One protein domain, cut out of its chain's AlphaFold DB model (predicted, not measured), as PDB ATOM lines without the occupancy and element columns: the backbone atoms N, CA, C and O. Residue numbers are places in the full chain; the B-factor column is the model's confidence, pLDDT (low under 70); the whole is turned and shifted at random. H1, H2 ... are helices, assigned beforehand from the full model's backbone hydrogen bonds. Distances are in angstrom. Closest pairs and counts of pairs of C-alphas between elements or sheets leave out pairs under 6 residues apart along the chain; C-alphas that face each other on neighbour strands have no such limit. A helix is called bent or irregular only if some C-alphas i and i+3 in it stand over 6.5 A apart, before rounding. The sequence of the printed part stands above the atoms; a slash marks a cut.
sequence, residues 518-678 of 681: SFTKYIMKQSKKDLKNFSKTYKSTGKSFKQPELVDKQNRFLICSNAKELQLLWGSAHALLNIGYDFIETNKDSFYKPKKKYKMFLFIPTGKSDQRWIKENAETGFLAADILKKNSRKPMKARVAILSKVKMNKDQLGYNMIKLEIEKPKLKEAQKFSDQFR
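This is residues 518 to 678 of the 681 residues of an uncharacterized protein of Epsilonproteobacteria bacterium (UniProt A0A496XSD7). What shape? H1 and H2 form a long helical hairpin with bent H5 along it; H3 and arm H5a complete a four-helix bundle. What size? The all-helix printed part has 161 residues with five named helices, H1 to H5 in order. It spans 61 by 33 by 22 A, only just compact, close to loose, radius of gyration of the C-alphas 18.2 A.

What touches? H2, residues 556 to 591, touches H1, residues 518 to 546; their closest C-alphas, 573 and 527, are 4.4 A apart. H5a, residues 653 to 662, touches H3, residues 609 to 630; their closest C-alphas, 654 and 621, are 4.0 A apart. What of backbones? In H3 and H5a every O i to N i+4 pair is within hydrogen-bond range.

Where is H2? It runs 50.7 A from C-alpha 556 (15.286, -5.036, 4.428) to C-alpha 591 (-24.663, -35.237, -3.489). What bends? H5, residues 653 to 676, assigned as one helix by its hydrogen bonds, is bent, with C-alphas 662 and 665 7.2 A apart.

Any cut? The printed part has no cut. Low confidence? Residues 590 to 608, including the long link 592 to 608, and 631 to 647 have pLDDT under 70.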
ATOM      1  N   SER A 518     -10.159 -37.240  -6.006       93.81
ATOM      2  CA  SER A 518      -8.727 -37.023  -6.230       93.81
ATOM      3  C   SER A 518      -8.382 -35.539  -6.403       93.81
ATOM      4  O   SER A 518      -7.441 -35.067  -5.761       93.81
ATOM      5  N   PHE A 519      -9.208 -34.785  -7.135       94.31
ATOM      6  CA  PHE A 519      -9.108 -33.331  -7.256       94.31
ATOM      7  C   PHE A 519      -9.212 -32.646  -5.887       94.31
ATOM      8  O   PHE A 519      -8.321 -31.902  -5.477       94.31
ATOM      9  N   THR A 520     -10.257 -32.968  -5.118       92.94
ATOM     10  CA  THR A 520     -10.472 -32.400  -3.778       92.94
ATOM     11  C   THR A 520      -9.309 -32.747  -2.845       92.94
ATOM     12  O   THR A 520      -8.802 -31.875  -2.145       92.94
ATOM     13  N   LYS A 521      -8.822 -33.997  -2.849       94.44
ATOM     14  CA  LYS A 521      -7.650 -34.422  -2.059       94.44
ATOM     15  C   LYS A 521      -6.400 -33.619  -2.426       94.44
ATOM     16  O   LYS A 521      -5.671 -33.212  -1.521       94.44
ATOM     17  N   TYR A 522      -6.158 -33.365  -3.714       95.38
ATOM     18  CA  TYR A 522      -5.046 -32.525  -4.160       95.38
ATOM     19  C   TYR A 522      -5.166 -31.097  -3.615       95.38
ATOM     20  O   TYR A 522      -4.244 -30.634  -2.941       95.38
ATOM     21  N   ILE A 523      -6.315 -30.442  -3.829       94.56
ATOM     22  CA  ILE A 523      -6.586 -29.081  -3.342       94.56
ATOM     23  C   ILE A 523      -6.336 -28.990  -1.836       94.56
ATOM     24  O   ILE A 523      -5.661 -28.077  -1.361       94.56
ATOM     25  N   MET A 524      -6.834 -29.972  -1.085       94.56
ATOM     26  CA  MET A 524      -6.684 -30.034   0.364       94.56
ATOM     27  C   MET A 524      -5.240 -30.238   0.809       94.56
ATOM     28  O   MET A 524      -4.771 -29.559   1.725       94.56
ATOM     29  N   LYS A 525      -4.519 -31.153   0.159       95.56
ATOM     30  CA  LYS A 525      -3.116 -31.439   0.462       95.56
ATOM     31  C   LYS A 525      -2.234 -30.226   0.177       95.56
ATOM     32  O   LYS A 525      -1.415 -29.863   1.024       95.56
ATOM     33  N   GLN A 526      -2.412 -29.597  -0.983       96.12
ATOM     34  CA  GLN A 526      -1.597 -28.464  -1.403       96.12
ATOM     35  C   GLN A 526      -1.907 -27.209  -0.580       96.12
ATOM     36  O   GLN A 526      -0.983 -26.611  -0.035       96.12
ATOM     37  N   SER A 527      -3.182 -26.874  -0.348       95.62
ATOM     38  CA  SER A 527      -3.532 -25.711   0.477       95.62
ATOM     39  C   SER A 527      -3.075 -25.870   1.933       95.62
ATOM     40  O   SER A 527      -2.587 -24.920   2.546       95.62
ATOM     41  N   LYS A 528      -3.134 -27.089   2.491       95.56
ATOM     42  CA  LYS A 528      -2.579 -27.399   3.819       95.56
ATOM     43  C   LYS A 528      -1.061 -27.214   3.870       95.56
ATOM     44  O   LYS A 528      -0.558 -26.708   4.876       95.56
ATOM     45  N   LYS A 529      -0.338 -27.643   2.827       96.75
ATOM     46  CA  LYS A 529       1.119 -27.469   2.707       96.75
ATOM     47  C   LYS A 529       1.476 -25.984   2.667       96.75
ATOM     48  O   LYS A 529       2.288 -25.552   3.481       96.75
ATOM     49  N   ASP A 530       0.805 -25.211   1.820       97.06
ATOM     50  CA  ASP A 530       1.044 -23.773   1.671       97.06
ATOM     51  C   ASP A 530       0.737 -23.020   2.972       97.06
ATOM     52  O   ASP A 530       1.557 -22.236   3.441       97.06
ATOM     53  N   LEU A 531      -0.369 -23.347   3.655       96.19
ATOM     54  CA  LEU A 531      -0.684 -22.795   4.979       96.19
ATOM     55  C   LEU A 531       0.344 -23.178   6.053       96.19
ATOM     56  O   LEU A 531       0.622 -22.392   6.956       96.19
ATOM     57  N   LYS A 532       0.884 -24.404   6.012       96.69
ATOM     58  CA  LYS A 532       1.928 -24.841   6.953       96.69
ATOM     59  C   LYS A 532       3.222 -24.063   6.714       96.69
ATOM     60  O   LYS A 532       3.830 -23.623   7.690       96.69
ATOM     61  N   ASN A 533       3.607 -23.884   5.454       97.31
ATOM     62  CA  ASN A 533       4.778 -23.104   5.067       97.31
ATOM     63  C   ASN A 533       4.596 -21.634   5.442       97.31
ATOM     64  O   ASN A 533       5.454 -21.097   6.129       97.31
ATOM     65  N   PHE A 534       3.434 -21.043   5.151       97.75
ATOM     66  CA  PHE A 534       3.089 -19.682   5.565       97.75
ATOM     67  C   PHE A 534       3.296 -19.495   7.071       97.75
ATOM     68  O   PHE A 534       4.022 -18.603   7.507       97.75
ATOM     69  N   SER A 535       2.720 -20.379   7.894       96.12
ATOM     70  CA  SER A 535       2.885 -20.291   9.346       96.12
ATOM     71  C   SER A 535       4.335 -20.509   9.801       96.12
ATOM     72  O   SER A 535       4.716 -19.960  10.832       96.12
ATOM     73  N   LYS A 536       5.137 -21.311   9.086       96.75
ATOM     74  CA  LYS A 536       6.561 -21.528   9.393       96.75
ATOM     75  C   LYS A 536       7.382 -20.279   9.064       96.75
ATOM     76  O   LYS A 536       8.062 -19.780   9.955       96.75
ATOM     77  N   THR A 537       7.252 -19.748   7.850       94.75
ATOM     78  CA  THR A 537       7.935 -18.529   7.394       94.75
ATOM     79  C   THR A 537       7.546 -17.334   8.263       94.75
ATOM     80  O   THR A 537       8.403 -16.565   8.688       94.75
ATOM     81  N   TYR A 538       6.275 -17.214   8.654       96.44
ATOM     82  CA  TYR A 538       5.846 -16.142   9.553       96.44
ATOM     83  C   TYR A 538       6.434 -16.270  10.961       96.44
ATOM     84  O   TYR A 538       6.712 -15.268  11.611       96.44
ATOM     85  N   LYS A 539       6.620 -17.489  11.478       95.88
ATOM     86  CA  LYS A 539       7.225 -17.680  12.805       95.88
ATOM     87  C   LYS A 539       8.672 -17.193  12.849       95.88
ATOM     88  O   LYS A 539       9.064 -16.646  13.874       95.88
ATOM     89  N   SER A 540       9.436 -17.375  11.771       92.25
ATOM     90  CA  SER A 540      10.824 -16.904  11.697       92.25
ATOM     91  C   SER A 540      10.936 -15.401  11.428       92.25
ATOM     92  O   SER A 540      11.881 -14.782  11.897       92.25
ATOM     93  N   THR A 541       9.973 -14.797  10.724       92.31
ATOM     94  CA  THR A 541      10.085 -13.406  10.225       92.31
ATOM     95  C   THR A 541       9.111 -12.418  10.873       92.31
ATOM     96  O   THR A 541       9.264 -11.206  10.759       92.31
ATOM     97  N   GLY A 542       8.121 -12.910  11.619       90.50
ATOM     98  CA  GLY A 542       6.995 -12.118  12.112       90.50
ATOM     99  C   GLY A 542       7.357 -11.007  13.094       90.50
ATOM    100  O   GLY A 542       6.611 -10.039  13.205       90.50
ATOM    101  N   LYS A 543       8.492 -11.112  13.801       91.62
ATOM    102  CA  LYS A 543       8.983 -10.025  14.667       91.62
ATOM    103  C   LYS A 543       9.328  -8.783  13.840       91.62
ATOM    104  O   LYS A 543       8.897  -7.689  14.194       91.62
ATOM    105  N   SER A 544       9.993  -8.971  12.702       90.62
ATOM    106  CA  SER A 544      10.396  -7.896  11.793       90.62
ATOM    107  C   SER A 544       9.200  -7.156  11.188       90.62
ATOM    108  O   SER A 544       9.249  -5.943  11.028       90.62
ATOM    109  N   PHE A 545       8.088  -7.850  10.919       90.81
ATOM    110  CA  PHE A 545       6.865  -7.196  10.427       90.81
ATOM    111  C   PHE A 545       6.138  -6.383  11.505       90.81
ATOM    112  O   PHE A 545       5.477  -5.396  11.187       90.81
ATOM    113  N   LYS A 546       6.246  -6.782  12.779       89.50
ATOM    114  CA  LYS A 546       5.628  -6.066  13.908       89.50
ATOM    115  C   LYS A 546       6.415  -4.838  14.335       89.50
ATOM    116  O   LYS A 546       5.823  -3.895  14.849       89.50
ATOM    117  N   GLN A 547       7.731  -4.876  14.155       89.38
ATOM    118  CA  GLN A 547       8.658  -3.825  14.557       89.38
ATOM    119  C   GLN A 547       9.496  -3.387  13.346       89.38
ATOM    120  O   GLN A 547      10.708  -3.600  13.331       89.38
ATOM    121  N   PRO A 548       8.858  -2.793  12.316       80.94
ATOM    122  CA  PRO A 548       9.528  -2.411  11.072       80.94
ATOM    123  C   PRO A 548      10.692  -1.435  11.290       80.94
ATOM    124  O   PRO A 548      11.644  -1.431  10.518       80.94
ATOM    125  N   GLU A 549      10.629  -0.623  12.345       85.88
ATOM    126  CA  GLU A 549      11.647   0.380  12.677       85.88
ATOM    127  C   GLU A 549      12.966  -0.234  13.159       85.88
ATOM    128  O   GLU A 549      14.021   0.364  12.977       85.88
ATOM    129  N   LEU A 550      12.924  -1.454  13.705       83.38
ATOM    130  CA  LEU A 550      14.109  -2.178  14.178       83.38
ATOM    131  C   LEU A 550      14.822  -2.948  13.058       83.38
ATOM    132  O   LEU A 550      15.804  -3.642  13.309       83.38
ATOM    133  N   VAL A 551      14.316  -2.865  11.826       82.50
ATOM    134  CA  VAL A 551      14.901  -3.547  10.675       82.50
ATOM    135  C   VAL A 551      16.000  -2.678  10.063       82.50
ATOM    136  O   VAL A 551      15.730  -1.647   9.428       82.50
ATOM    137  N   ASP A 552      17.247  -3.125  10.225       85.94
ATOM    138  CA  ASP A 552      18.408  -2.492   9.604       85.94
ATOM    139  C   ASP A 552      18.278  -2.444   8.073       85.94
ATOM    140  O   ASP A 552      17.553  -3.225   7.453       85.94
ATOM    141  N   LYS A 553      18.968  -1.491   7.437       80.56
ATOM    142  CA  LYS A 553      18.864  -1.287   5.984       80.56
ATOM    143  C   LYS A 553      19.339  -2.497   5.168       80.56
ATOM    144  O   LYS A 553      18.797  -2.706   4.087       80.56
ATOM    145  N   GLN A 554      20.302  -3.273   5.663       78.50
ATOM    146  CA  GLN A 554      20.906  -4.393   4.933       78.50
ATOM    147  C   GLN A 554      19.962  -5.611   4.874       78.50
ATOM    148  O   GLN A 554      19.860  -6.271   3.844       78.50
ATOM    149  N   ASN A 555      19.177  -5.846   5.926       86.44
ATOM    150  CA  ASN A 555      18.237  -6.958   6.053       86.44
ATOM    151  C   ASN A 555      16.849  -6.667   5.459       86.44
ATOM    152  O   ASN A 555      16.029  -7.582   5.322       86.44
ATOM    153  N   ARG A 556      16.568  -5.417   5.056       87.81
ATOM    154  CA  ARG A 556      15.286  -5.036   4.428       87.81
ATOM    155  C   ARG A 556      14.975  -5.865   3.193       87.81
ATOM    156  O   ARG A 556      13.845  -6.319   3.062       87.81
ATOM    157  N   PHE A 557      15.961  -6.104   2.331       88.88
ATOM    158  CA  PHE A 557      15.769  -6.894   1.114       88.88
ATOM    159  C   PHE A 557      15.292  -8.321   1.427       88.88
ATOM    160  O   PHE A 557      14.306  -8.796   0.862       88.88
ATOM    161  N   LEU A 558      15.929  -8.982   2.398       90.81
ATOM    162  CA  LEU A 558      15.552 -10.329   2.820       90.81
ATOM    163  C   LEU A 558      14.137 -10.361   3.418       90.81
ATOM    164  O   LEU A 558      13.346 -11.255   3.115       90.81
ATOM    165  N   ILE A 559      13.782  -9.373   4.241       92.38
ATOM    166  CA  ILE A 559      12.450  -9.293   4.859       92.38
ATOM    167  C   ILE A 559      11.372  -8.956   3.817       92.38
ATOM    168  O   ILE A 559      10.286  -9.533   3.871       92.38
ATOM    169  N   CYS A 560      11.682  -8.119   2.824       93.06
ATOM    170  CA  CYS A 560      10.840  -7.887   1.649       93.06
ATOM    171  C   CYS A 560      10.593  -9.187   0.863       93.06
ATOM    172  O   CYS A 560       9.446  -9.506   0.543       93.06
ATOM    173  N   SER A 561      11.645  -9.973   0.608       93.25
ATOM    174  CA  SER A 561      11.526 -11.281  -0.049       93.25
ATOM    175  C   SER A 561      10.610 -12.227   0.738       93.25
ATOM    176  O   SER A 561       9.690 -12.819   0.175       93.25
ATOM    177  N   ASN A 562      10.778 -12.294   2.063       94.56
ATOM    178  CA  ASN A 562       9.925 -13.103   2.937       94.56
ATOM    179  C   ASN A 562       8.465 -12.616   2.963       94.56
ATOM    180  O   ASN A 562       7.541 -13.430   2.996       94.56
ATOM    181  N   ALA A 563       8.226 -11.300   2.938       94.69
ATOM    182  CA  ALA A 563       6.877 -10.740   2.848       94.69
ATOM    183  C   ALA A 563       6.189 -11.157   1.538       94.69
ATOM    184  O   ALA A 563       5.034 -11.591   1.558       94.69
ATOM    185  N   LYS A 564       6.919 -11.107   0.415       94.44
ATOM    186  CA  LYS A 564       6.445 -11.583  -0.891       94.44
ATOM    187  C   LYS A 564       6.169 -13.088  -0.880       94.44
ATOM    188  O   LYS A 564       5.122 -13.519  -1.360       94.44
ATOM    189  N   GLU A 565       7.048 -13.893  -0.284       95.50
ATOM    190  CA  GLU A 565       6.828 -15.336  -0.123       95.50
ATOM    191  C   GLU A 565       5.546 -15.621   0.678       95.50
ATOM    192  O   GLU A 565       4.721 -16.439   0.271       95.50
ATOM    193  N   LEU A 566       5.318 -14.901   1.779       97.00
ATOM    194  CA  LEU A 566       4.099 -15.026   2.583       97.00
ATOM    195  C   LEU A 566       2.835 -14.644   1.802       97.00
ATOM    196  O   LEU A 566       1.820 -15.335   1.923       97.00
ATOM    197  N   GLN A 567       2.886 -13.583   0.990       95.38
ATOM    198  CA  GLN A 567       1.789 -13.208   0.090       95.38
ATOM    199  C   GLN A 567       1.486 -14.325  -0.915       95.38
ATOM    200  O   GLN A 567       0.320 -14.682  -1.088       95.38
ATOM    201  N   LEU A 568       2.517 -14.917  -1.527       94.75
ATOM    202  CA  LEU A 568       2.368 -16.014  -2.488       94.75
ATOM    203  C   LEU A 568       1.801 -17.280  -1.835       94.75
ATOM    204  O   LEU A 568       0.844 -17.854  -2.352       94.75
ATOM    205  N   LEU A 569       2.326 -17.689  -0.676       97.25
ATOM    206  CA  LEU A 569       1.857 -18.873   0.053       97.25
ATOM    207  C   LEU A 569       0.401 -18.720   0.511       97.25
ATOM    208  O   LEU A 569      -0.408 -19.633   0.333       97.25
ATOM    209  N   TRP A 570       0.041 -17.563   1.079       97.38
ATOM    210  CA  TRP A 570      -1.340 -17.307   1.491       97.38
ATOM    211  C   TRP A 570      -2.272 -17.188   0.282       97.38
ATOM    212  O   TRP A 570      -3.355 -17.771   0.286       97.38
ATOM    213  N   GLY A 571      -1.849 -16.470  -0.764       94.56
ATOM    214  CA  GLY A 571      -2.609 -16.282  -2.000       94.56
ATOM    215  C   GLY A 571      -2.893 -17.600  -2.719       94.56
ATOM    216  O   GLY A 571      -4.042 -17.856  -3.078       94.56
ATOM    217  N   SER A 572      -1.884 -18.468  -2.840       94.69
ATOM    218  CA  SER A 572      -2.013 -19.829  -3.377       94.69
ATOM    219  C   SER A 572      -3.013 -20.657  -2.566       94.69
ATOM    220  O   SER A 572      -3.984 -21.181  -3.117       94.69
ATOM    221  N   ALA A 573      -2.851 -20.707  -1.237       96.56
ATOM    222  CA  ALA A 573      -3.766 -21.439  -0.367       96.56
ATOM    223  C   ALA A 573      -5.212 -20.928  -0.478       96.56
ATOM    224  O   ALA A 573      -6.144 -21.730  -0.553       96.56
ATOM    225  N   HIS A 574      -5.405 -19.607  -0.516       95.25
ATOM    226  CA  HIS A 574      -6.712 -18.979  -0.699       95.25
ATOM    227  C   HIS A 574      -7.346 -19.343  -2.042       95.25
ATOM    228  O   HIS A 574      -8.512 -19.738  -2.072       95.25
ATOM    229  N   ALA A 575      -6.588 -19.255  -3.137       91.88
ATOM    230  CA  ALA A 575      -7.065 -19.606  -4.469       91.88
ATOM    231  C   ALA A 575      -7.498 -21.078  -4.539       91.88
ATOM    232  O   ALA A 575      -8.624 -21.364  -4.940       91.88
ATOM    233  N   LEU A 576      -6.658 -22.002  -4.062       93.62
ATOM    234  CA  LEU A 576      -6.962 -23.434  -4.039       93.62
ATOM    235  C   LEU A 576      -8.203 -23.747  -3.194       93.62
ATOM    236  O   LEU A 576      -9.070 -24.502  -3.626       93.62
ATOM    237  N   LEU A 577      -8.326 -23.151  -2.003       94.81
ATOM    238  CA  LEU A 577      -9.487 -23.366  -1.134       94.81
ATOM    239  C   LEU A 577     -10.782 -22.827  -1.747       94.81
ATOM    240  O   LEU A 577     -11.814 -23.487  -1.634       94.81
ATOM    241  N   ASN A 578     -10.731 -21.678  -2.424       91.69
ATOM    242  CA  ASN A 578     -11.885 -21.145  -3.148       91.69
ATOM    243  C   ASN A 578     -12.275 -22.048  -4.319       91.69
ATOM    244  O   ASN A 578     -13.449 -22.355  -4.466       91.69
ATOM    245  N   ILE A 579     -11.301 -22.533  -5.091       91.25
ATOM    246  CA  ILE A 579     -11.528 -23.498  -6.174       91.25
ATOM    247  C   ILE A 579     -12.201 -24.773  -5.638       91.25
ATOM    248  O   ILE A 579     -13.190 -25.239  -6.202       91.25
ATOM    249  N   GLY A 580     -11.701 -25.327  -4.529       93.12
ATOM    250  CA  GLY A 580     -12.288 -26.512  -3.897       93.12
ATOM    251  C   GLY A 580     -13.706 -26.271  -3.373       93.12
ATOM    252  O   GLY A 580     -14.585 -27.112  -3.563       93.12
ATOM    253  N   TYR A 581     -13.948 -25.118  -2.743       93.12
ATOM    254  CA  TYR A 581     -15.282 -24.735  -2.279       93.12
ATOM    255  C   TYR A 581     -16.253 -24.537  -3.443       93.12
ATOM    256  O   TYR A 581     -17.367 -25.058  -3.399       93.12
ATOM    257  N   ASP A 582     -15.827 -23.855  -4.502       89.75
ATOM    258  CA  ASP A 582     -16.656 -23.620  -5.678       89.75
ATOM    259  C   ASP A 582     -16.980 -24.933  -6.388       89.75
ATOM    260  O   ASP A 582     -18.143 -25.155  -6.713       89.75
ATOM    261  N   PHE A 583     -16.021 -25.853  -6.547       91.12
ATOM    262  CA  PHE A 583     -16.283 -27.197  -7.078       91.12
ATOM    263  C   PHE A 583     -17.404 -27.910  -6.308       91.12
ATOM    264  O   PHE A 583     -18.321 -28.475  -6.909       91.12
ATOM    265  N   ILE A 584     -17.369 -27.845  -4.977       90.00
ATOM    266  CA  ILE A 584     -18.388 -28.440  -4.112       90.00
ATOM    267  C   ILE A 584     -19.735 -27.719  -4.235       90.00
ATOM    268  O   ILE A 584     -20.769 -28.371  -4.369       90.00
ATOM    269  N   GLU A 585     -19.743 -26.387  -4.182       86.12
ATOM    270  CA  GLU A 585     -20.956 -25.567  -4.261       86.12
ATOM    271  C   GLU A 585     -21.667 -25.764  -5.605       86.12
ATOM    272  O   GLU A 585     -22.883 -25.958  -5.625       86.12
ATOM    273  N   THR A 586     -20.906 -25.795  -6.706       82.06
ATOM    274  CA  THR A 586     -21.390 -26.084  -8.069       82.06
ATOM    275  C   THR A 586     -22.185 -27.379  -8.102       82.06
ATOM    276  O   THR A 586     -23.223 -27.494  -8.744       82.06
ATOM    277  N   ASN A 587     -21.700 -28.378  -7.379       80.38
ATOM    278  CA  ASN A 587     -22.169 -29.741  -7.507       80.38
ATOM    279  C   ASN A 587     -23.081 -30.201  -6.363       80.38
ATOM    280  O   ASN A 587     -23.526 -31.352  -6.348       80.38
ATOM    281  N   LYS A 588     -23.397 -29.308  -5.421       80.75
ATOM    282  CA  LYS A 588     -24.119 -29.633  -4.185       80.75
ATOM    283  C   LYS A 588     -25.439 -30.362  -4.431       80.75
ATOM    284  O   LYS A 588     -25.757 -31.294  -3.703       80.75
ATOM    285  N   ASP A 589     -26.172 -30.001  -5.483       70.94
ATOM    286  CA  ASP A 589     -27.502 -30.558  -5.754       70.94
ATOM    287  C   ASP A 589     -27.457 -32.054  -6.100       70.94
ATOM    288  O   ASP A 589     -28.475 -32.738  -6.034       70.94
ATOM    289  N   SER A 590     -26.281 -32.572  -6.456       68.56
ATOM    290  CA  SER A 590     -26.110 -33.967  -6.849       68.56
ATOM    291  C   SER A 590     -25.735 -34.901  -5.691       68.56
ATOM    292  O   SER A 590     -25.991 -36.097  -5.778       68.56
ATOM    293  N   PHE A 591     -25.144 -34.394  -4.602       67.25
ATOM    294  CA  PHE A 591     -24.663 -35.237  -3.489       67.25
ATOM    295  C   PHE A 591     -24.977 -34.690  -2.087       67.25
ATOM    296  O   PHE A 591     -24.789 -35.390  -1.087       67.25
ATOM    297  N   TYR A 592     -25.462 -33.453  -1.979       58.91
ATOM    298  CA  TYR A 592     -25.687 -32.761  -0.716       58.91
ATOM    299  C   TYR A 592     -27.142 -32.301  -0.576       58.91
ATOM    300  O   TYR A 592     -27.615 -31.393  -1.254       58.91
ATOM    301  N   LYS A 593     -27.859 -32.894   0.384       57.06
ATOM    302  CA  LYS A 593     -29.152 -32.383   0.854       57.06
ATOM    303  C   LYS A 593     -28.936 -31.691   2.203       57.06
ATOM    304  O   LYS A 593     -28.604 -32.389   3.167       57.06
ATOM    305  N   PRO A 594     -29.128 -30.362   2.322       51.81
ATOM    306  CA  PRO A 594     -28.953 -29.676   3.596       51.81
ATOM    307  C   PRO A 594     -29.946 -30.233   4.625       51.81
ATOM    308  O   PRO A 594     -31.165 -30.125   4.464       51.81
ATOM    309  N   LYS A 595     -29.438 -30.846   5.701       51.94
ATOM    310  CA  LYS A 595     -30.279 -31.293   6.819       51.94
ATOM    311  C   LYS A 595     -30.853 -30.049   7.510       51.94
ATOM    312  O   LYS A 595     -30.107 -29.220   8.017       51.94
ATOM    313  N   LYS A 596     -32.190 -29.925   7.560       42.09
ATOM    314  CA  LYS A 596     -32.922 -28.760   8.124       42.09
ATOM    315  C   LYS A 596     -32.583 -28.421   9.587       42.09
ATOM    316  O   LYS A 596     -32.919 -27.335  10.046       42.09
ATOM    317  N   LYS A 597     -31.916 -29.316  10.318       43.06
ATOM    318  CA  LYS A 597     -31.271 -29.046  11.606       43.06
ATOM    319  C   LYS A 597     -29.930 -29.775  11.593       43.06
ATOM    320  O   LYS A 597     -29.918 -30.994  11.418       43.06
ATOM    321  N   TYR A 598     -28.827 -29.053  11.779       40.94
ATOM    322  CA  TYR A 598     -27.525 -29.641  12.093       40.94
ATOM    323  C   TYR A 598     -27.638 -30.329  13.465       40.94
ATOM    324  O   TYR A 598     -27.291 -29.750  14.490       40.94
ATOM    325  N   LYS A 599     -28.214 -31.536  13.524       34.81
ATOM    326  CA  LYS A 599     -28.055 -32.398  14.696       34.81
ATOM    327  C   LYS A 599     -26.574 -32.772  14.729       34.81
ATOM    328  O   LYS A 599     -26.072 -33.308  13.746       34.81
ATOM    329  N   MET A 600     -25.902 -32.451  15.833       38.00
ATOM    330  CA  MET A 600     -24.460 -32.601  16.107       38.00
ATOM    331  C   MET A 600     -23.913 -34.042  16.051       38.00
ATOM    332  O   MET A 600     -22.836 -34.316  16.567       38.00
ATOM    333  N   PHE A 601     -24.617 -34.967  15.405       36.28
ATOM    334  CA  PHE A 601     -24.180 -36.340  15.219       36.28
ATOM    335  C   PHE A 601     -24.018 -36.601  13.721       36.28
ATOM    336  O   PHE A 601     -24.993 -36.677  12.964       36.28
ATOM    337  N   LEU A 602     -22.752 -36.686  13.302       38.03
ATOM    338  CA  LEU A 602     -22.319 -37.186  12.002       38.03
ATOM    339  C   LEU A 602     -22.782 -38.643  11.873       38.03
ATOM    340  O   LEU A 602     -22.090 -39.573  12.268       38.03
ATOM    341  N   PHE A 603     -23.993 -38.835  11.353       37.16
ATOM    342  CA  PHE A 603     -24.446 -40.136  10.868       37.16
ATOM    343  C   PHE A 603     -23.482 -40.601   9.776       37.16
ATOM    344  O   PHE A 603     -23.369 -39.930   8.747       37.16
ATOM    345  N   ILE A 604     -22.814 -41.731  10.010       40.03
ATOM    346  CA  ILE A 604     -21.926 -42.401   9.057       40.03
ATOM    347  C   ILE A 604     -22.789 -42.869   7.875       40.03
ATOM    348  O   ILE A 604     -23.633 -43.744   8.062       40.03
ATOM    349  N   PRO A 605     -22.649 -42.297   6.667       41.25
ATOM    350  CA  PRO A 605     -23.335 -42.819   5.503       41.25
ATOM    351  C   PRO A 605     -22.541 -44.001   4.937       41.25
ATOM    352  O   PRO A 605     -21.330 -43.907   4.726       41.25
ATOM    353  N   THR A 606     -23.238 -45.096   4.659       40.75
ATOM    354  CA  THR A 606     -22.760 -46.228   3.865       40.75
ATOM    355  C   THR A 606     -22.644 -45.794   2.397       40.75
ATOM    356  O   THR A 606     -23.640 -45.546   1.724       40.75
ATOM    357  N   GLY A 607     -21.418 -45.623   1.898       50.94
ATOM    358  CA  GLY A 607     -21.131 -45.247   0.509       50.94
ATOM    359  C   GLY A 607     -19.652 -45.446   0.164       50.94
ATOM    360  O   GLY A 607     -18.817 -45.512   1.070       50.94
ATOM    361  N   LYS A 608     -19.323 -45.551  -1.135       60.72
ATOM    362  CA  LYS A 608     -17.938 -45.689  -1.636       60.72
ATOM    363  C   LYS A 608     -17.055 -44.570  -1.044       60.72
ATOM    364  O   LYS A 608     -17.494 -43.420  -0.952       60.72
ATOM    365  N   SER A 609     -15.823 -44.897  -0.641       79.00
ATOM    366  CA  SER A 609     -14.921 -44.018   0.138       79.00
ATOM    367  C   SER A 609     -14.731 -42.614  -0.458       79.00
ATOM    368  O   SER A 609     -14.672 -41.630   0.281       79.00
ATOM    369  N   ASP A 610     -14.703 -42.501  -1.786       86.56
ATOM    370  CA  ASP A 610     -14.507 -41.237  -2.503       86.56
ATOM    371  C   ASP A 610     -15.728 -40.299  -2.453       86.56
ATOM    372  O   ASP A 610     -15.579 -39.109  -2.173       86.56
ATOM    373  N   GLN A 611     -16.946 -40.819  -2.622       82.75
ATOM    374  CA  GLN A 611     -18.173 -40.016  -2.491       82.75
ATOM    375  C   GLN A 611     -18.352 -39.511  -1.058       82.75
ATOM    376  O   GLN A 611     -18.740 -38.360  -0.829       82.75
ATOM    377  N   ARG A 612     -18.022 -40.361  -0.076       83.00
ATOM    378  CA  ARG A 612     -18.008 -39.982   1.338       83.00
ATOM    379  C   ARG A 612     -17.025 -38.838   1.590       83.00
ATOM    380  O   ARG A 612     -17.398 -37.862   2.237       83.00
ATOM    381  N   TRP A 613     -15.818 -38.921   1.031       86.62
ATOM    382  CA  TRP A 613     -14.810 -37.866   1.137       86.62
ATOM    383  C   TRP A 613     -15.316 -36.515   0.612       86.62
ATOM    384  O   TRP A 613     -15.192 -35.502   1.303       86.62
ATOM    385  N   ILE A 614     -15.915 -36.482  -0.584       88.94
ATOM    386  CA  ILE A 614     -16.461 -35.240  -1.161       88.94
ATOM    387  C   ILE A 614     -17.582 -34.686  -0.278       88.94
ATOM    388  O   ILE A 614     -17.595 -33.495   0.034       88.94
ATOM    389  N   LYS A 615     -18.492 -35.547   0.188       86.62
ATOM    390  CA  LYS A 615     -19.609 -35.147   1.047       86.62
ATOM    391  C   LYS A 615     -19.150 -34.537   2.375       86.62
ATOM    392  O   LYS A 615     -19.677 -33.502   2.774       86.62
ATOM    393  N   GLU A 616     -18.170 -35.137   3.049       86.06
ATOM    394  CA  GLU A 616     -17.620 -34.608   4.308       86.06
ATOM    395  C   GLU A 616     -16.935 -33.245   4.099       86.06
ATOM    396  O   GLU A 616     -17.105 -32.308   4.890       86.06
ATOM    397  N   ASN A 617     -16.200 -33.090   2.995       89.56
ATOM    398  CA  ASN A 617     -15.619 -31.802   2.613       89.56
ATOM    399  C   ASN A 617     -16.696 -30.762   2.281       89.56
ATOM    400  O   ASN A 617     -16.518 -29.583   2.582       89.56
ATOM    401  N   ALA A 618     -17.838 -31.189   1.745       89.50
ATOM    402  CA  ALA A 618     -18.949 -30.298   1.463       89.50
ATOM    403  C   ALA A 618     -19.658 -29.815   2.722       89.50
ATOM    404  O   ALA A 618     -19.846 -28.615   2.909       89.50
ATOM    405  N   GLU A 619     -19.987 -30.740   3.622       86.88
ATOM    406  CA  GLU A 619     -20.577 -30.432   4.924       86.88
ATOM    407  C   GLU A 619     -19.719 -29.428   5.703       86.88
ATOM    408  O   GLU A 619     -20.223 -28.425   6.212       86.88
ATOM    409  N   THR A 620     -18.409 -29.670   5.751       88.75
ATOM    410  CA  THR A 620     -17.469 -28.800   6.467       88.75
ATOM    411  C   THR A 620     -17.246 -27.473   5.746       88.75
ATOM    412  O   THR A 620     -17.206 -26.437   6.409       88.75
ATOM    413  N   GLY A 621     -17.162 -27.472   4.413       90.81
ATOM    414  CA  GLY A 621     -17.055 -26.266   3.593       90.81
ATOM    415  C   GLY A 621     -18.255 -25.333   3.774       90.81
ATOM    416  O   GLY A 621     -18.074 -24.157   4.088       90.81
ATOM    417  N   PHE A 622     -19.486 -25.847   3.668       88.38
ATOM    418  CA  PHE A 622     -20.702 -25.047   3.873       88.38
ATOM    419  C   PHE A 622     -20.820 -24.522   5.303       88.38
ATOM    420  O   PHE A 622     -21.192 -23.364   5.508       88.38
ATOM    421  N   LEU A 623     -20.470 -25.342   6.297       84.94
ATOM    422  CA  LEU A 623     -20.440 -24.909   7.690       84.94
ATOM    423  C   LEU A 623     -19.412 -23.786   7.903       84.94
ATOM    424  O   LEU A 623     -19.726 -22.781   8.539       84.94
ATOM    425  N   ALA A 624     -18.210 -23.912   7.334       87.50
ATOM    426  CA  ALA A 624     -17.191 -22.868   7.382       87.50
ATOM    427  C   ALA A 624     -17.669 -21.574   6.708       87.50
ATOM    428  O   ALA A 624     -17.563 -20.502   7.305       87.50
ATOM    429  N   ALA A 625     -18.257 -21.660   5.512       89.19
ATOM    430  CA  ALA A 625     -18.805 -20.509   4.801       89.19
ATOM    431  C   ALA A 625     -19.904 -19.795   5.611       89.19
ATOM    432  O   ALA A 625     -19.895 -18.565   5.720       89.19
ATOM    433  N   ASP A 626     -20.813 -20.545   6.244       84.00
ATOM    434  CA  ASP A 626     -21.856 -19.988   7.113       84.00
ATOM    435  C   ASP A 626     -21.266 -19.302   8.357       84.00
ATOM    436  O   ASP A 626     -21.655 -18.179   8.693       84.00
ATOM    437  N   ILE A 627     -20.268 -19.919   9.003       81.94
ATOM    438  CA  ILE A 627     -19.539 -19.335  10.141       81.94
ATOM    439  C   ILE A 627     -18.857 -18.026   9.731       81.94
ATOM    440  O   ILE A 627     -18.994 -17.020  10.436       81.94
ATOM    441  N   LEU A 628     -18.140 -18.017   8.604       84.44
ATOM    442  CA  LEU A 628     -17.424 -16.846   8.096       84.44
ATOM    443  C   LEU A 628     -18.393 -15.717   7.719       84.44
ATOM    444  O   LEU A 628     -18.148 -14.554   8.046       84.44
ATOM    445  N   LYS A 629     -19.543 -16.054   7.121       84.94
ATOM    446  CA  LYS A 629     -20.588 -15.092   6.752       84.94
ATOM    447  C   LYS A 629     -21.268 -14.480   7.977       84.94
ATOM    448  O   LYS A 629     -21.305 -13.253   8.106       84.94
ATOM    449  N   LYS A 630     -21.777 -15.307   8.898       78.06
ATOM    450  CA  LYS A 630     -22.505 -14.861  10.105       78.06
ATOM    451  C   LYS A 630     -21.627 -14.077  11.069       78.06
ATOM    452  O   LYS A 630     -22.095 -13.137  11.703       78.06
ATOM    453  N   ASN A 631     -20.354 -14.448  11.180       68.00
ATOM    454  CA  ASN A 631     -19.433 -13.814  12.118       68.00
ATOM    455  C   ASN A 631     -18.550 -12.745  11.470       68.00
ATOM    456  O   ASN A 631     -17.671 -12.227  12.149       68.00
ATOM    457  N   SER A 632     -18.813 -12.355  10.217       67.50
ATOM    458  CA  SER A 632     -18.080 -11.305   9.488       67.50
ATOM    459  C   SER A 632     -17.972  -9.965  10.233       67.50
ATOM    460  O   SER A 632     -17.050  -9.198   9.958       67.50
ATOM    461  N   ARG A 633     -18.840  -9.715  11.225       69.31
ATOM    462  CA  ARG A 633     -18.823  -8.531  12.108       69.31
ATOM    463  C   ARG A 633     -18.202  -8.755  13.494       69.31
ATOM    464  O   ARG A 633     -17.954  -7.786  14.198       69.31
ATOM    465  N   LYS A 634     -17.954 -10.000  13.915       69.94
ATOM    466  CA  LYS A 634     -17.397 -10.296  15.249       69.94
ATOM    467  C   LYS A 634     -15.877 -10.105  15.283       69.94
ATOM    468  O   LYS A 634     -15.232 -10.377  14.264       69.94
ATOM    469  N   PRO A 635     -15.292  -9.723  16.434       69.38
ATOM    470  CA  PRO A 635     -13.845  -9.641  16.600       69.38
ATOM    471  C   PRO A 635     -13.171 -11.007  16.413       69.38
ATOM    472  O   PRO A 635     -13.748 -12.059  16.697       69.38
ATOM    473  N   MET A 636     -11.927 -10.986  15.937       63.34
ATOM    474  CA  MET A 636     -11.201 -12.177  15.486       63.34
ATOM    475  C   MET A 636     -11.054 -13.254  16.572       63.34
ATOM    476  O   MET A 636     -11.267 -14.433  16.300       63.34
ATOM    477  N   LYS A 637     -10.794 -12.851  17.824       67.38
ATOM    478  CA  LYS A 637     -10.701 -13.764  18.980       67.38
ATOM    479  C   LYS A 637     -11.992 -14.568  19.196       67.38
ATOM    480  O   LYS A 637     -11.936 -15.770  19.435       67.38
ATOM    481  N   ALA A 638     -13.156 -13.933  19.031       66.62
ATOM    482  CA  ALA A 638     -14.453 -14.599  19.149       66.62
ATOM    483  C   ALA A 638     -14.707 -15.574  17.990       66.62
ATOM    484  O   ALA A 638     -15.344 -16.605  18.188       66.62
ATOM    485  N   ARG A 639     -14.175 -15.289  16.791       65.81
ATOM    486  CA  ARG A 639     -14.191 -16.252  15.682       65.81
ATOM    487  C   ARG A 639     -13.332 -17.459  16.040       65.81
ATOM    488  O   ARG A 639     -13.861 -18.557  16.054       65.81
ATOM    489  N   VAL A 640     -12.074 -17.270  16.442       64.69
ATOM    490  CA  VAL A 640     -11.151 -18.359  16.837       64.69
ATOM    491  C   VAL A 640     -11.732 -19.259  17.941       64.69
ATOM    492  O   VAL A 640     -11.623 -20.478  17.848       64.69
ATOM    493  N   ALA A 641     -12.423 -18.694  18.934       68.56
ATOM    494  CA  ALA A 641     -13.072 -19.468  19.999       68.56
ATOM    495  C   ALA A 641     -14.301 -20.278  19.534       68.56
ATOM    496  O   ALA A 641     -14.596 -21.333  20.088       68.56
ATOM    497  N   ILE A 642     -15.034 -19.814  18.515       64.50
ATOM    498  CA  ILE A 642     -16.090 -20.618  17.872       64.50
ATOM    499  C   ILE A 642     -15.453 -21.795  17.124       64.50
ATOM    500  O   ILE A 642     -15.993 -22.896  17.114       64.50
ATOM    501  N   LEU A 643     -14.275 -21.577  16.543       58.03
ATOM    502  CA  LEU A 643     -13.572 -22.543  15.705       58.03
ATOM    503  C   LEU A 643     -12.922 -23.674  16.507       58.03
ATOM    504  O   LEU A 643     -12.915 -24.805  16.036       58.03
ATOM    505  N   SER A 644     -12.451 -23.414  17.730       62.59
ATOM    506  CA  SER A 644     -11.982 -24.476  18.636       62.59
ATOM    507  C   SER A 644     -13.115 -25.367  19.155       62.59
ATOM    508  O   SER A 644     -12.870 -26.513  19.531       62.59
ATOM    509  N   LYS A 645     -14.359 -24.867  19.151       66.56
ATOM    510  CA  LYS A 645     -15.552 -25.623  19.566       66.56
ATOM    511  C   LYS A 645     -16.123 -26.504  18.455       66.56
ATOM    512  O   LYS A 645     -16.752 -27.517  18.752       66.56
ATOM    513  N   VAL A 646     -15.907 -26.154  17.185       65.94
ATOM    514  CA  VAL A 646     -16.331 -26.983  16.050       65.94
ATOM    515  C   VAL A 646     -15.233 -28.004  15.750       65.94
ATOM    516  O   VAL A 646     -14.227 -27.685  15.120       65.94
ATOM    517  N   LYS A 647     -15.423 -29.250  16.196       69.69
ATOM    518  CA  LYS A 647     -14.518 -30.367  15.880       69.69
ATOM    519  C   LYS A 647     -14.594 -30.701  14.379       69.69
ATOM    520  O   LYS A 647     -15.406 -31.524  13.972       69.69
ATOM    521  N   MET A 648     -13.761 -30.052  13.562       80.00
ATOM    522  CA  MET A 648     -13.492 -30.438  12.169       80.00
ATOM    523  C   MET A 648     -12.160 -31.185  12.081       80.00
ATOM    524  O   MET A 648     -11.206 -30.844  12.785       80.00
ATOM    525  N   ASN A 649     -12.068 -32.179  11.197       84.25
ATOM    526  CA  ASN A 649     -10.795 -32.835  10.912       84.25
ATOM    527  C   ASN A 649      -9.867 -31.851  10.168       84.25
ATOM    528  O   ASN A 649     -10.304 -31.102   9.295       84.25
ATOM    529  N   LYS A 650      -8.569 -31.864  10.498       84.69
ATOM    530  CA  LYS A 650      -7.536 -31.007   9.890       84.69
ATOM    531  C   LYS A 650      -7.355 -31.233   8.386       84.69
ATOM    532  O   LYS A 650      -6.730 -30.406   7.728       84.69
ATOM    533  N   ASP A 651      -7.857 -32.349   7.868       86.31
ATOM    534  CA  ASP A 651      -7.796 -32.702   6.446       86.31
ATOM    535  C   ASP A 651      -9.051 -32.300   5.657       86.31
ATOM    536  O   ASP A 651      -9.122 -32.547   4.457       86.31
ATOM    537  N   GLN A 652     -10.029 -31.658   6.305       90.88
ATOM    538  CA  GLN A 652     -11.279 -31.227   5.678       90.88
ATOM    539  C   GLN A 652     -11.217 -29.779   5.176       90.88
ATOM    540  O   GLN A 652     -10.587 -28.908   5.783       90.88
ATOM    541  N   LEU A 653     -11.935 -29.511   4.084       92.75
ATOM    542  CA  LEU A 653     -12.016 -28.210   3.422       92.75
ATOM    543  C   LEU A 653     -12.404 -27.091   4.379       92.75
ATOM    544  O   LEU A 653     -11.696 -26.085   4.459       92.75
ATOM    545  N   GLY A 654     -13.470 -27.294   5.156       90.88
ATOM    546  CA  GLY A 654     -13.934 -26.293   6.111       90.88
ATOM    547  C   GLY A 654     -12.853 -25.860   7.102       90.88
ATOM    548  O   GLY A 654     -12.690 -24.665   7.348       90.88
ATOM    549  N   TYR A 655     -12.055 -26.807   7.610       91.00
ATOM    550  CA  TYR A 655     -10.972 -26.512   8.549       91.00
ATOM    551  C   TYR A 655      -9.907 -25.605   7.924       91.00
ATOM    552  O   TYR A 655      -9.506 -24.613   8.535       91.00
ATOM    553  N   ASN A 656      -9.465 -25.904   6.699       93.19
ATOM    554  CA  ASN A 656      -8.439 -25.096   6.039       93.19
ATOM    555  C   ASN A 656      -8.964 -23.725   5.596       93.19
ATOM    556  O   ASN A 656      -8.235 -22.746   5.744       93.19
ATOM    557  N   MET A 657     -10.221 -23.618   5.143       93.50
ATOM    558  CA  MET A 657     -10.870 -22.323   4.867       93.50
ATOM    559  C   MET A 657     -10.871 -21.428   6.108       93.50
ATOM    560  O   MET A 657     -10.509 -20.253   6.063       93.50
ATOM    561  N   ILE A 658     -11.246 -22.010   7.242       87.94
ATOM    562  CA  ILE A 658     -11.230 -21.341   8.535       87.94
ATOM    563  C   ILE A 658      -9.806 -20.918   8.908       87.94
ATOM    564  O   ILE A 658      -9.577 -19.759   9.252       87.94
ATOM    565  N   LYS A 659      -8.848 -21.849   8.843       90.81
ATOM    566  CA  LYS A 659      -7.453 -21.606   9.217       90.81
ATOM    567  C   LYS A 659      -6.835 -20.488   8.380       90.81
ATOM    568  O   LYS A 659      -6.144 -19.638   8.931       90.81
ATOM    569  N   LEU A 660      -7.109 -20.458   7.080       93.88
ATOM    570  CA  LEU A 660      -6.673 -19.389   6.189       93.88
ATOM    571  C   LEU A 660      -7.154 -18.012   6.674       93.88
ATOM    572  O   LEU A 660      -6.359 -17.073   6.738       93.88
ATOM    573  N   GLU A 661      -8.430 -17.897   7.059       90.81
ATOM    574  CA  GLU A 661      -8.960 -16.638   7.590       90.81
ATOM    575  C   GLU A 661      -8.309 -16.290   8.938       90.81
ATOM    576  O   GLU A 661      -8.007 -15.119   9.163       90.81
ATOM    577  N   ILE A 662      -8.012 -17.279   9.803       88.06
ATOM    578  CA  ILE A 662      -7.258 -17.076  11.061       88.06
ATOM    579  C   ILE A 662      -5.888 -16.442  10.806       88.06
ATOM    580  O   ILE A 662      -5.476 -15.554  11.550       88.06
ATOM    581  N   GLU A 663      -5.186 -16.890   9.769       92.31
ATOM    582  CA  GLU A 663      -3.833 -16.440   9.431       92.31
ATOM    583  C   GLU A 663      -3.813 -15.079   8.705       92.31
ATOM    584  O   GLU A 663      -2.777 -14.424   8.634       92.31
ATOM    585  N   LYS A 664      -4.958 -14.587   8.221       93.12
ATOM    586  CA  LYS A 664      -5.073 -13.333   7.458       93.12
ATOM    587  C   LYS A 664      -4.530 -12.070   8.149       93.12
ATOM    588  O   LYS A 664      -3.962 -11.238   7.446       93.12
ATOM    589  N   PRO A 665      -4.659 -11.858   9.475       93.25
ATOM    590  CA  PRO A 665      -4.034 -10.712  10.140       93.25
ATOM    591  C   PRO A 665      -2.507 -10.702   9.995       93.25
ATOM    592  O   PRO A 665      -1.935  -9.646   9.760       93.25
ATOM    593  N   LYS A 666      -1.865 -11.877  10.030       95.06
ATOM    594  CA  LYS A 666      -0.415 -12.019   9.832       95.06
ATOM    595  C   LYS A 666      -0.001 -11.620   8.417       95.06
ATOM    596  O   LYS A 666       0.994 -10.931   8.231       95.06
ATOM    597  N   LEU A 667      -0.808 -11.987   7.418       96.00
ATOM    598  CA  LEU A 667      -0.603 -11.515   6.048       96.00
ATOM    599  C   LEU A 667      -0.703  -9.985   5.966       96.00
ATOM    600  O   LEU A 667       0.099  -9.363   5.281       96.00
ATOM    601  N   LYS A 668      -1.659  -9.364   6.670       94.81
ATOM    602  CA  LYS A 668      -1.785  -7.897   6.693       94.81
ATOM    603  C   LYS A 668      -0.571  -7.212   7.319       94.81
ATOM    604  O   LYS A 668      -0.196  -6.146   6.848       94.81
ATOM    605  N   GLU A 669       0.032  -7.806   8.349       95.19
ATOM    606  CA  GLU A 669       1.289  -7.318   8.936       95.19
ATOM    607  C   GLU A 669       2.419  -7.341   7.887       95.19
ATOM    608  O   GLU A 669       3.060  -6.315   7.660       95.19
ATOM    609  N   ALA A 670       2.594  -8.458   7.170       93.75
ATOM    610  CA  ALA A 670       3.583  -8.572   6.091       93.75
ATOM    611  C   ALA A 670       3.305  -7.617   4.910       93.75
ATOM    612  O   ALA A 670       4.228  -7.002   4.383       93.75
ATOM    613  N   GLN A 671       2.036  -7.439   4.521       94.38
ATOM    614  CA  GLN A 671       1.640  -6.487   3.478       94.38
ATOM    615  C   GLN A 671       1.959  -5.049   3.885       94.38
ATOM    616  O   GLN A 671       2.569  -4.322   3.112       94.38
ATOM    617  N   LYS A 672       1.604  -4.649   5.112       94.75
ATOM    618  CA  LYS A 672       1.885  -3.302   5.620       94.75
ATOM    619  C   LYS A 672       3.386  -3.009   5.601       94.75
ATOM    620  O   LYS A 672       3.776  -1.909   5.225       94.75
ATOM    621  N   PHE A 673       4.211  -3.989   5.975       93.94
ATOM    622  CA  PHE A 673       5.665  -3.887   5.854       93.94
ATOM    623  C   PHE A 673       6.092  -3.689   4.390       93.94
ATOM    624  O   PHE A 673       6.839  -2.761   4.090       93.94
ATOM    625  N   SER A 674       5.579  -4.528   3.481       92.50
ATOM    626  CA  SER A 674       5.859  -4.452   2.041       92.50
ATOM    627  C   SER A 674       5.543  -3.075   1.456       92.50
ATOM    628  O   SER A 674       6.358  -2.503   0.731       92.50
ATOM    629  N   ASP A 675       4.387  -2.522   1.821       92.50
ATOM    630  CA  ASP A 675       3.911  -1.219   1.359       92.50
ATOM    631  C   ASP A 675       4.757  -0.075   1.944       92.50
ATOM    632  O   ASP A 675       5.155   0.838   1.220       92.50
ATOM    633  N   GLN A 676       5.078  -0.139   3.243       93.12
ATOM    634  CA  GLN A 676       5.886   0.868   3.939       93.12
ATOM    635  C   GLN A 676       7.289   1.001   3.335       93.12
ATOM    636  O   GLN A 676       7.793   2.115   3.196       93.12
ATOM    637  N   PHE A 677       7.915  -0.120   2.971       91.56
ATOM    638  CA  PHE A 677       9.274  -0.143   2.422       91.56
ATOM    639  C   PHE A 677       9.328  -0.269   0.900       91.56
ATOM    640  O   PHE A 677      10.417  -0.405   0.353       91.56
ATOM    641  N   ARG A 678       8.177  -0.196   0.217       88.88
ATOM    642  CA  ARG A 678       8.066  -0.305  -1.246       88.88
ATOM    643  C   ARG A 678       8.797  -1.525  -1.812       88.88
ATOM    644  O   ARG A 678       9.430  -1.429  -2.854       88.88
TER     645      ARG A 678